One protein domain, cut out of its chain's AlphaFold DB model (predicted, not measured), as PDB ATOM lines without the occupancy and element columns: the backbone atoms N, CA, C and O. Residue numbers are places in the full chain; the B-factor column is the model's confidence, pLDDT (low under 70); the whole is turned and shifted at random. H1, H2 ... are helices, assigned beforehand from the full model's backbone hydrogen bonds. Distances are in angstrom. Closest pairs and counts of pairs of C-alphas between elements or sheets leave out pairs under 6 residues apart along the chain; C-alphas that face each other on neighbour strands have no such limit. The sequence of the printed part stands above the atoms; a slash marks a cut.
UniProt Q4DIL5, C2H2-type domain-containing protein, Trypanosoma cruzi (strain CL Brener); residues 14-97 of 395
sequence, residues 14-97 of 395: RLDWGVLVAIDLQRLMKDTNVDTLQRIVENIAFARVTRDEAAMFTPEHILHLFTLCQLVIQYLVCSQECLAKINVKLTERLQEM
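Overview. This is residues 14 to 97 of the 395 residues of the protein "C2H2-type domain-containing protein" of Trypanosoma cruzi (strain CL Brener) (UniProt Q4DIL5). One long helix, H5, makes the length; short helices H1, H2 and H3 gather along one side of its first part, H3 crossing it, and residues 77 to 97 stick out. The printed part has 84 residues, five named helices, H1 to H5 in order, and no named strand: all helix, loose, radius of gyration of the C-alphas 17.0 A, spans 58 by 28 by 16 A.

Arrangement. The hub is H5, residues 59 to 97. Its residues 69 to 75 alone touch H3, residues 34 to 46, about perpendicular at 71 degrees, only just; the closest C-alphas, Leu 37 and Val 72, are 6.1 A apart. H2, residues 25 to 31, only just touches H5, with 3 pairs of C-alphas within 8 A, the closest Leu 25 and Leu 68, 7.7 A. H1, residues 17 to 21, likewise only just touches H5, with 3 pairs, the closest Leu 20 and Leu 65, 7.5 A. H4, residues 51 to 54, touches no helix. In H3, 7 of 9 O i to N i+4 pairs are within hydrogen-bond range.

Along the chain. H5 runs 56.5 A, from C-alpha 59 at (101.374, 163.587, 110.774) to C-alpha 97 at (137.845, 132.696, 140.972). H3 runs 18.7 A.

Size, cuts and confidence. The printed part has no cut, its links are tight, and no printed residue is under 70 in pLDDT.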
ATOM      1  N   ARG A  14      96.411 146.558 121.911       89.30
ATOM      2  CA  ARG A  14      96.267 147.773 121.097       89.30
ATOM      3  C   ARG A  14      97.257 148.821 121.595       89.30
ATOM      4  O   ARG A  14      97.481 148.908 122.797       89.30
ATOM      5  N   LEU A  15      97.793 149.639 120.691       91.45
ATOM      6  CA  LEU A  15      98.702 150.732 121.052       91.45
ATOM      7  C   LEU A  15      97.983 151.730 121.978       91.45
ATOM      8  O   LEU A  15      97.042 152.397 121.538       91.45
ATOM      9  N   ASP A  16      98.419 151.863 123.235       91.40
ATOM     10  CA  ASP A  16      97.869 152.881 124.139       91.40
ATOM     11  C   ASP A  16      98.426 154.251 123.748       91.40
ATOM     12  O   ASP A  16      99.476 154.699 124.218       91.40
ATOM     13  N   TRP A  17      97.701 154.908 122.846       89.97
ATOM     14  CA  TRP A  17      98.038 156.230 122.338       89.97
ATOM     15  C   TRP A  17      97.935 157.329 123.407       89.97
ATOM     16  O   TRP A  17      98.654 158.325 123.329       89.97
ATOM     17  N   GLY A  18      97.098 157.143 124.435       90.77
ATOM     18  CA  GLY A  18      96.949 158.102 125.531       90.77
ATOM     19  C   GLY A  18      98.222 158.200 126.368       90.77
ATOM     20  O   GLY A  18      98.693 159.302 126.652       90.77
ATOM     21  N   VAL A  19      98.831 157.053 126.681       92.71
ATOM     22  CA  VAL A  19     100.134 156.987 127.361       92.71
ATOM     23  C   VAL A  19     101.246 157.603 126.510       92.71
ATOM     24  O   VAL A  19     102.086 158.320 127.050       92.71
ATOM     25  N   LEU A  20     101.265 157.368 125.191       93.60
ATOM     26  CA  LEU A  20     102.339 157.878 124.328       93.60
ATOM     27  C   LEU A  20     102.264 159.399 124.107       93.60
ATOM     28  O   LEU A  20     103.298 160.064 124.169       93.60
ATOM     29  N   VAL A  21     101.072 159.974 123.907       91.70
ATOM     30  CA  VAL A  21     100.897 161.434 123.730       91.70
ATOM     31  C   VAL A  21     101.173 162.214 125.020       91.70
ATOM     32  O   VAL A  21     101.651 163.345 124.958       91.70
ATOM     33  N   ALA A  22     100.945 161.616 126.192       93.62
ATOM     34  CA  ALA A  22     101.243 162.242 127.484       93.62
ATOM     35  C   ALA A  22     102.754 162.437 127.764       93.62
ATOM     36  O   ALA A  22     103.118 163.064 128.762       93.62
ATOM     37  N   ILE A  23     103.641 161.901 126.917       94.54
ATOM     38  CA  ILE A  23     105.096 161.973 127.088       94.54
ATOM     39  C   ILE A  23     105.665 163.192 126.357       94.54
ATOM     40  O   ILE A  23     105.751 163.225 125.131       94.54
ATOM     41  N   ASP A  24     106.137 164.171 127.127       94.07
ATOM     42  CA  ASP A  24     106.944 165.285 126.623       94.07
ATOM     43  C   ASP A  24     108.309 164.773 126.119       94.07
ATOM     44  O   ASP A  24     109.199 164.429 126.903       94.07
ATOM     45  N   LEU A  25     108.473 164.748 124.793       94.06
ATOM     46  CA  LEU A  25     109.711 164.354 124.116       94.06
ATOM     47  C   LEU A  25     110.897 165.272 124.435       94.06
ATOM     48  O   LEU A  25     112.012 164.780 124.600       94.06
ATOM     49  N   GLN A  26     110.683 166.588 124.538       92.86
ATOM     50  CA  GLN A  26     111.760 167.543 124.822       92.86
ATOM     51  C   GLN A  26     112.302 167.320 126.232       92.86
ATOM     52  O   GLN A  26     113.518 167.286 126.444       92.86
ATOM     53  N   ARG A  27     111.404 167.085 127.193       93.58
ATOM     54  CA  ARG A  27     111.792 166.699 128.546       93.58
ATOM     55  C   ARG A  27     112.432 165.313 128.590       93.58
ATOM     56  O   ARG A  27     113.452 165.161 129.252       93.58
ATOM     57  N   LEU A  28     111.893 164.318 127.884       93.27
ATOM     58  CA  LEU A  28     112.443 162.957 127.870       93.27
ATOM     59  C   LEU A  28     113.884 162.917 127.330       93.27
ATOM     60  O   LEU A  28     114.738 162.260 127.925       93.27
ATOM     61  N   MET A  29     114.161 163.665 126.257       91.08
ATOM     62  CA  MET A  29     115.501 163.818 125.679       91.08
ATOM     63  C   MET A  29     116.477 164.556 126.607       91.08
ATOM     64  O   MET A  29     117.667 164.259 126.597       91.08
ATOM     65  N   LYS A  30     115.991 165.515 127.406       93.33
ATOM     66  CA  LYS A  30     116.816 166.313 128.324       93.33
ATOM     67  C   LYS A  30     117.105 165.591 129.643       93.33
ATOM     68  O   LYS A  30     118.249 165.555 130.088       93.33
ATOM     69  N   ASP A  31     116.073 165.030 130.267       90.24
ATOM     70  CA  ASP A  31     116.152 164.382 131.581       90.24
ATOM     71  C   ASP A  31     116.692 162.937 131.478       90.24
ATOM     72  O   ASP A  31     116.994 162.327 132.500       90.24
ATOM     73  N   THR A  32     116.806 162.374 130.262       87.38
ATOM     74  CA  THR A  32     117.215 160.978 129.981       87.38
ATOM     75  C   THR A  32     116.463 159.962 130.858       87.38
ATOM     76  O   THR A  32     117.049 159.079 131.487       87.38
ATOM     77  N   ASN A  33     115.137 160.112 130.965       89.03
ATOM     78  CA  ASN A  33     114.334 159.358 131.929       89.03
ATOM     79  C   ASN A  33     114.105 157.896 131.485       89.03
ATOM     80  O   ASN A  33     113.121 157.573 130.813       89.03
ATOM     81  N   VAL A  34     115.021 157.011 131.885       91.19
ATOM     82  CA  VAL A  34     115.001 155.578 131.548       91.19
ATOM     83  C   VAL A  34     113.723 154.882 132.025       91.19
ATOM     84  O   VAL A  34     113.190 154.061 131.284       91.19
ATOM     85  N   ASP A  35     113.168 155.242 133.187       92.91
ATOM     86  CA  ASP A  35     111.921 154.648 133.697       92.91
ATOM     87  C   ASP A  35     110.732 154.891 132.751       92.91
ATOM     88  O   ASP A  35     109.842 154.052 132.624       92.91
ATOM     89  N   THR A  36     110.702 156.043 132.071       92.85
ATOM     90  CA  THR A  36     109.673 156.362 131.069       92.85
ATOM     91  C   THR A  36     109.862 155.538 129.804       92.85
ATOM     92  O   THR A  36     108.875 155.026 129.284       92.85
ATOM     93  N   LEU A  37     111.106 155.344 129.347       93.38
ATOM     94  CA  LEU A  37     111.396 154.458 128.213       93.38
ATOM     95  C   LEU A  37     111.021 153.007 128.535       93.38
ATOM     96  O   LEU A  37     110.329 152.376 127.743       93.38
ATOM     97  N   GLN A  38     111.394 152.501 129.714       92.54
ATOM     98  CA  GLN A  38     111.042 151.151 130.166       92.54
ATOM     99  C   GLN A  38     109.525 150.918 130.166       92.54
ATOM    100  O   GLN A  38     109.077 149.920 129.608       92.54
ATOM    101  N   ARG A  39     108.730 151.863 130.693       91.69
ATOM    102  CA  ARG A  39     107.257 151.769 130.699       91.69
ATOM    103  C   ARG A  39     106.609 151.731 129.310       91.69
ATOM    104  O   ARG A  39     105.493 151.236 129.203       91.69
ATOM    105  N   ILE A  40     107.258 152.255 128.265       93.44
ATOM    106  CA  ILE A  40     106.699 152.256 126.897       93.44
ATOM    107  C   ILE A  40     107.314 151.217 125.963       93.44
ATOM    108  O   ILE A  40     106.764 151.017 124.882       93.44
ATOM    109  N   VAL A  41     108.415 150.550 126.338       94.25
ATOM    110  CA  VAL A  41     109.037 149.522 125.484       94.25
ATOM    111  C   VAL A  41     108.031 148.425 125.143       94.25
ATOM    112  O   VAL A  41     107.924 148.067 123.978       94.25
ATOM    113  N   GLU A  42     107.253 147.939 126.113       91.15
ATOM    114  CA  GLU A  42     106.268 146.873 125.880       91.15
ATOM    115  C   GLU A  42     105.092 147.354 125.011       91.15
ATOM    116  O   GLU A  42     104.770 146.707 124.016       91.15
ATOM    117  N   ASN A  43     104.535 148.539 125.303       92.01
ATOM    118  CA  ASN A  43     103.487 149.181 124.493       92.01
ATOM    119  C   ASN A  43     103.943 149.376 123.031       92.01
ATOM    120  O   ASN A  43     103.192 149.100 122.107       92.01
ATOM    121  N   ILE A  44     105.192 149.785 122.785       93.54
ATOM    122  CA  ILE A  44     105.704 149.999 121.419       93.54
ATOM    123  C   ILE A  44     106.116 148.683 120.733       93.54
ATOM    124  O   ILE A  44     105.905 148.539 119.530       93.54
ATOM    125  N   ALA A  45     106.701 147.725 121.457       92.19
ATOM    126  CA  ALA A  45     107.224 146.483 120.879       92.19
ATOM    127  C   ALA A  45     106.147 145.418 120.616       92.19
ATOM    128  O   ALA A  45     106.304 144.620 119.692       92.19
ATOM    129  N   PHE A  46     105.074 145.396 121.414       92.39
ATOM    130  CA  PHE A  46     104.042 144.356 121.358       92.39
ATOM    131  C   PHE A  46     102.655 144.862 120.936       92.39
ATOM    132  O   PHE A  46     101.761 144.040 120.728       92.39
ATOM    133  N   ALA A  47     102.448 146.169 120.743       91.96
ATOM    134  CA  ALA A  47     101.183 146.649 120.197       91.96
ATOM    135  C   ALA A  47     100.966 146.225 118.740       91.96
ATOM    136  O   ALA A  47     101.821 146.362 117.861       91.96
ATOM    137  N   ARG A  48      99.734 145.814 118.460       91.25
ATOM    138  CA  ARG A  48      99.188 145.658 117.121       91.25
ATOM    139  C   ARG A  48      98.430 146.927 116.741       91.25
ATOM    140  O   ARG A  48      97.372 147.210 117.293       91.25
ATOM    141  N   VAL A  49      98.937 147.647 115.742       90.67
ATOM    142  CA  VAL A  49      98.212 148.745 115.085       90.67
ATOM    143  C   VAL A  49      97.441 148.185 113.888       90.67
ATOM    144  O   VAL A  49      98.026 147.582 112.986       90.67
ATOM    145  N   THR A  50      96.122 148.357 113.872       90.82
ATOM    146  CA  THR A  50      95.269 148.021 112.721       90.82
ATOM    147  C   THR A  50      95.252 149.147 111.683       90.82
ATOM    148  O   THR A  50      95.644 150.282 111.953       90.82
ATOM    149  N   ARG A  51      94.771 148.848 110.467       92.90
ATOM    150  CA  ARG A  51      94.654 149.848 109.392       92.90
ATOM    151  C   ARG A  51      93.742 151.015 109.783       92.90
ATOM    152  O   ARG A  51      94.039 152.152 109.429       92.90
ATOM    153  N   ASP A  52      92.669 150.726 110.509       91.59
ATOM    154  CA  ASP A  52      91.657 151.712 110.888       91.59
ATOM    155  C   ASP A  52      92.165 152.626 112.017       91.59
ATOM    156  O   ASP A  52      91.864 153.815 112.039       91.59
ATOM    157  N   GLU A  53      93.027 152.108 112.899       89.97
ATOM    158  CA  GLU A  53      93.757 152.912 113.887       89.97
ATOM    159  C   GLU A  53      94.825 153.790 113.232       89.97
ATOM    160  O   GLU A  53      94.885 154.985 113.510       89.97
ATOM    161  N   ALA A  54      95.610 153.235 112.303       90.49
ATOM    162  CA  ALA A  54      96.596 154.001 111.544       90.49
ATOM    163  C   ALA A  54      95.953 155.126 110.706       90.49
ATOM    164  O   ALA A  54      96.561 156.178 110.523       90.49
ATOM    165  N   ALA A  55      94.713 154.942 110.238       92.60
ATOM    166  CA  ALA A  55      93.948 155.972 109.534       92.60
ATOM    167  C   ALA A  55      93.489 157.140 110.437       92.60
ATOM    168  O   ALA A  55      93.126 158.194 109.919       92.60
ATOM    169  N   MET A  56      93.529 156.982 111.767       90.20
ATOM    170  CA  MET A  56      93.278 158.056 112.741       90.20
ATOM    171  C   MET A  56      94.561 158.791 113.172       90.20
ATOM    172  O   MET A  56      94.500 159.714 113.987       90.20
ATOM    173  N   PHE A  57      95.737 158.406 112.664       91.12
ATOM    174  CA  PHE A  57      96.990 159.083 112.995       91.12
ATOM    175  C   PHE A  57      97.196 160.329 112.127       91.12
ATOM    176  O   PHE A  57      97.207 160.261 110.898       91.12
ATOM    177  N   THR A  58      97.404 161.474 112.776       94.26
ATOM    178  CA  THR A  58      97.849 162.699 112.106       94.26
ATOM    179  C   THR A  58      99.361 162.628 111.819       94.26
ATOM    180  O   THR A  58     100.056 161.771 112.383       94.26
ATOM    181  N   PRO A  59      99.925 163.516 110.978       94.94
ATOM    182  CA  PRO A  59     101.374 163.587 110.774       94.94
ATOM    183  C   PRO A  59     102.156 163.773 112.083       94.94
ATOM    184  O   PRO A  59     103.212 163.171 112.264       94.94
ATOM    185  N   GLU A  60     101.608 164.542 113.027       92.96
ATOM    186  CA  GLU A  60     102.189 164.777 114.351       92.96
ATOM    187  C   GLU A  60     102.227 163.484 115.177       92.96
ATOM    188  O   GLU A  60     103.249 163.191 115.796       92.96
ATOM    189  N   HIS A  61     101.165 162.668 115.132       93.19
ATOM    190  CA  HIS A  61     101.147 161.354 115.783       93.19
ATOM    191  C   HIS A  61     102.252 160.435 115.237       93.19
ATOM    192  O   HIS A  61     102.970 159.797 116.008       93.19
ATOM    193  N   ILE A  62     102.438 160.405 113.913       93.28
ATOM    194  CA  ILE A  62     103.467 159.583 113.260       93.28
ATOM    195  C   ILE A  62     104.878 160.055 113.646       93.28
ATOM    196  O   ILE A  62     105.727 159.229 113.983       93.28
ATOM    197  N   LEU A  63     105.131 161.370 113.651       94.85
ATOM    198  CA  LEU A  63     106.420 161.944 114.059       94.85
ATOM    199  C   LEU A  63     106.735 161.662 115.538       94.85
ATOM    200  O   LEU A  63     107.859 161.272 115.869       94.85
ATOM    201  N   HIS A  64     105.742 161.813 116.419       94.79
ATOM    202  CA  HIS A  64     105.876 161.559 117.855       94.79
ATOM    203  C   HIS A  64     106.199 160.087 118.132       94.79
ATOM    204  O   HIS A  64     107.183 159.788 118.808       94.79
ATOM    205  N   LEU A  65     105.444 159.162 117.523       94.37
ATOM    206  CA  LEU A  65     105.702 157.722 117.611       94.37
ATOM    207  C   LEU A  65     107.088 157.357 117.066       94.37
ATOM    208  O   LEU A  65     107.822 156.620 117.717       94.37
ATOM    209  N   PHE A  66     107.485 157.896 115.908       95.06
ATOM    210  CA  PHE A  66     108.796 157.609 115.324       95.06
ATOM    211  C   PHE A  66     109.945 158.091 116.222       95.06
ATOM    212  O   PHE A  66     110.939 157.383 116.380       95.06
ATOM    213  N   THR A  67     109.784 159.242 116.885       95.71
ATOM    214  CA  THR A  67     110.767 159.757 117.852       95.71
ATOM    215  C   THR A  67     110.832 158.883 119.109       95.71
ATOM    216  O   THR A  67     111.925 158.551 119.567       95.71
ATOM    217  N   LEU A  68     109.689 158.426 119.639       95.66
ATOM    218  CA  LEU A  68     109.665 157.463 120.748       95.66
ATOM    219  C   LEU A  68     110.357 156.146 120.365       95.66
ATOM    220  O   LEU A  68     111.200 155.665 121.121       95.66
ATOM    221  N   CYS A  69     110.090 155.607 119.171       95.98
ATOM    222  CA  CYS A  69     110.777 154.424 118.651       95.98
ATOM    223  C   CYS A  69     112.297 154.638 118.543       95.98
ATOM    224  O   CYS A  69     113.062 153.769 118.954       95.98
ATOM    225  N   GLN A  70     112.756 155.797 118.056       96.23
ATOM    226  CA  GLN A  70     114.186 156.131 118.011       96.23
ATOM    227  C   GLN A  70     114.827 156.162 119.406       96.23
ATOM    228  O   GLN A  70     115.949 155.681 119.568       96.23
ATOM    229  N   LEU A  71     114.146 156.714 120.416       95.29
ATOM    230  CA  LEU A  71     114.650 156.756 121.795       95.29
ATOM    231  C   LEU A  71     114.661 155.362 122.444       95.29
ATOM    232  O   LEU A  71     115.642 154.998 123.093       95.29
ATOM    233  N   VAL A  72     113.624 154.549 122.213       95.58
ATOM    234  CA  VAL A  72     113.563 153.151 122.669       95.58
ATOM    235  C   VAL A  72     114.668 152.310 122.023       95.58
ATOM    236  O   VAL A  72     115.357 151.584 122.734       95.58
ATOM    237  N   ILE A  73     114.916 152.444 120.717       96.20
ATOM    238  CA  ILE A  73     116.001 151.726 120.024       96.20
ATOM    239  C   ILE A  73     117.374 152.126 120.586       96.20
ATOM    240  O   ILE A  73     118.181 151.250 120.890       96.20
ATOM    241  N   GLN A  74     117.634 153.422 120.795       94.59
ATOM    242  CA  GLN A  74     118.882 153.893 121.417       94.59
ATOM    243  C   GLN A  74     119.070 153.331 122.835       94.59
ATOM    244  O   GLN A  74     120.160 152.871 123.178       94.59
ATOM    245  N   TYR A  75     118.005 153.306 123.643       95.05
ATOM    246  CA  TYR A  75     118.023 152.694 124.971       95.05
ATOM    247  C   TYR A  75     118.296 151.183 124.915       95.05
ATOM    248  O   TYR A  75     119.138 150.694 125.667       95.05
ATOM    249  N   LEU A  76     117.651 150.443 124.008       96.08
ATOM    250  CA  LEU A  76     117.845 148.997 123.862       96.08
ATOM    251  C   LEU A  76     119.269 148.644 123.401       96.08
ATOM    252  O   LEU A  76     119.863 147.721 123.956       96.08
ATOM    253  N   VAL A  77     119.851 149.401 122.464       96.46
ATOM    254  CA  VAL A  77     121.254 149.229 122.035       96.46
ATOM    255  C   VAL A  77     122.221 149.528 123.187       96.46
ATOM    256  O   VAL A  77     123.092 148.712 123.489       96.46
ATOM    257  N   CYS A  78     122.030 150.644 123.898       95.16
ATOM    258  CA  CYS A  78     122.846 151.000 125.064       95.16
ATOM    259  C   CYS A  78     122.740 149.950 126.191       95.16
ATOM    260  O   CYS A  78     123.743 149.573 126.803       95.16
ATOM    261  N   SER A  79     121.537 149.417 126.424       95.47
ATOM    262  CA  SER A  79     121.280 148.330 127.372       95.47
ATOM    263  C   SER A  79     121.992 147.038 126.957       95.47
ATOM    264  O   SER A  79     122.702 146.445 127.771       95.47
ATOM    265  N   GLN A  80     121.908 146.643 125.681       96.36
ATOM    266  CA  GLN A  80     122.614 145.477 125.144       96.36
ATOM    267  C   GLN A  80     124.138 145.616 125.291       96.36
ATOM    268  O   GLN A  80     124.794 144.681 125.753       96.36
ATOM    269  N   GLU A  81     124.706 146.784 124.979       97.14
ATOM    270  CA  GLU A  81     126.125 147.073 125.210       97.14
ATOM    271  C   GLU A  81     126.510 146.990 126.693       97.14
ATOM    272  O   GLU A  81     127.559 146.438 127.032       97.14
ATOM    273  N   CYS A  82     125.686 147.543 127.586       96.89
ATOM    274  CA  CYS A  82     125.922 147.515 129.027       96.89
ATOM    275  C   CYS A  82     125.918 146.071 129.556       96.89
ATOM    276  O   CYS A  82     126.864 145.648 130.222       96.89
ATOM    277  N   LEU A  83     124.911 145.282 129.170       97.27
ATOM    278  CA  LEU A  83     124.800 143.863 129.503       97.27
ATOM    279  C   LEU A  83     125.962 143.045 128.923       97.27
ATOM    280  O   LEU A  83     126.499 142.187 129.620       97.27
ATOM    281  N   ALA A  84     126.420 143.327 127.700       96.90
ATOM    282  CA  ALA A  84     127.604 142.682 127.126       96.90
ATOM    283  C   ALA A  84     128.875 143.000 127.938       96.90
ATOM    284  O   ALA A  84     129.606 142.088 128.330       96.90
ATOM    285  N   LYS A  85     129.101 144.277 128.278       97.63
ATOM    286  CA  LYS A  85     130.234 144.733 129.109       97.63
ATOM    287  C   LYS A  85     130.195 144.139 130.525       97.63
ATOM    288  O   LYS A  85     131.248 143.867 131.100       97.63
ATOM    289  N   ILE A  86     129.005 143.907 131.086       97.26
ATOM    290  CA  ILE A  86     128.815 143.217 132.371       97.26
ATOM    291  C   ILE A  86     129.101 141.713 132.236       97.26
ATOM    292  O   ILE A  86     129.842 141.171 133.053       97.26
ATOM    293  N   ASN A  87     128.588 141.046 131.198       97.04
ATOM    294  CA  ASN A  87     128.816 139.615 130.960       97.04
ATOM    295  C   ASN A  87     130.302 139.278 130.761       97.04
ATOM    296  O   ASN A  87     130.767 138.272 131.296       97.04
ATOM    297  N   VAL A  88     131.066 140.132 130.068       97.64
ATOM    298  CA  VAL A  88     132.531 139.988 129.962       97.64
ATOM    299  C   VAL A  88     133.175 140.045 131.352       97.64
ATOM    300  O   VAL A  88     133.813 139.079 131.754       97.64
ATOM    301  N   LYS A  89     132.904 141.092 132.143       97.78
ATOM    302  CA  LYS A  89     133.459 141.247 133.505       97.78
ATOM    303  C   LYS A  89     133.073 140.119 134.464       97.78
ATOM    304  O   LYS A  89     133.867 139.731 135.319       97.78
ATOM    305  N   LEU A  90     131.855 139.588 134.348       97.63
ATOM    306  CA  LEU A  90     131.416 138.422 135.117       97.63
ATOM    307  C   LEU A  90     132.149 137.146 134.679       97.63
ATOM    308  O   LEU A  90     132.499 136.338 135.533       97.63
ATOM    309  N   THR A  91     132.431 136.991 133.384       97.45
ATOM    310  CA  THR A  91     133.194 135.857 132.837       97.45
ATOM    311  C   THR A  91     134.664 135.916 133.263       97.45
ATOM    312  O   THR A  91     135.191 134.921 133.752       97.45
ATOM    313  N   GLU A  92     135.303 137.086 133.169       97.88
ATOM    314  CA  GLU A  92     136.669 137.338 133.659       97.88
ATOM    315  C   GLU A  92     136.783 137.023 135.159       97.88
ATOM    316  O   GLU A  92     137.663 136.274 135.584       97.88
ATOM    317  N   ARG A  93     135.839 137.518 135.971       97.82
ATOM    318  CA  ARG A  93     135.803 137.255 137.417       97.82
ATOM    319  C   ARG A  93     135.523 135.786 137.748       97.82
ATOM    320  O   ARG A  93     136.050 135.279 138.736       97.82
ATOM    321  N   LEU A  94     134.716 135.088 136.946       97.53
ATOM    322  CA  LEU A  94     134.496 133.647 137.092       97.53
ATOM    323  C   LEU A  94     135.797 132.879 136.820       97.53
ATOM    324  O   LEU A  94     136.162 132.021 137.620       97.53
ATOM    325  N   GLN A  95     136.529 133.235 135.761       97.82
ATOM    326  CA  GLN A  95     137.832 132.644 135.434       97.82
ATOM    327  C   GLN A  95     138.887 132.920 136.519       97.82
ATOM    328  O   GLN A  95     139.595 131.996 136.911       97.82
ATOM    329  N   GLU A  96     138.954 134.140 137.070       97.52
ATOM    330  CA  GLU A  96     139.842 134.473 138.198       97.52
ATOM    331  C   GLU A  96     139.538 133.595 139.425       97.52
ATOM    332  O   GLU A  96     140.435 132.968 139.991       97.52
ATOM    333  N   MET A  97     138.264 133.500 139.818       94.62
ATOM    334  CA  MET A  97     137.845 132.696 140.972       94.62
ATOM    335  C   MET A  97     138.050 131.194 140.734       94.62
ATOM    336  O   MET A  97     138.408 130.474 141.667       94.62
TER     337      MET A  97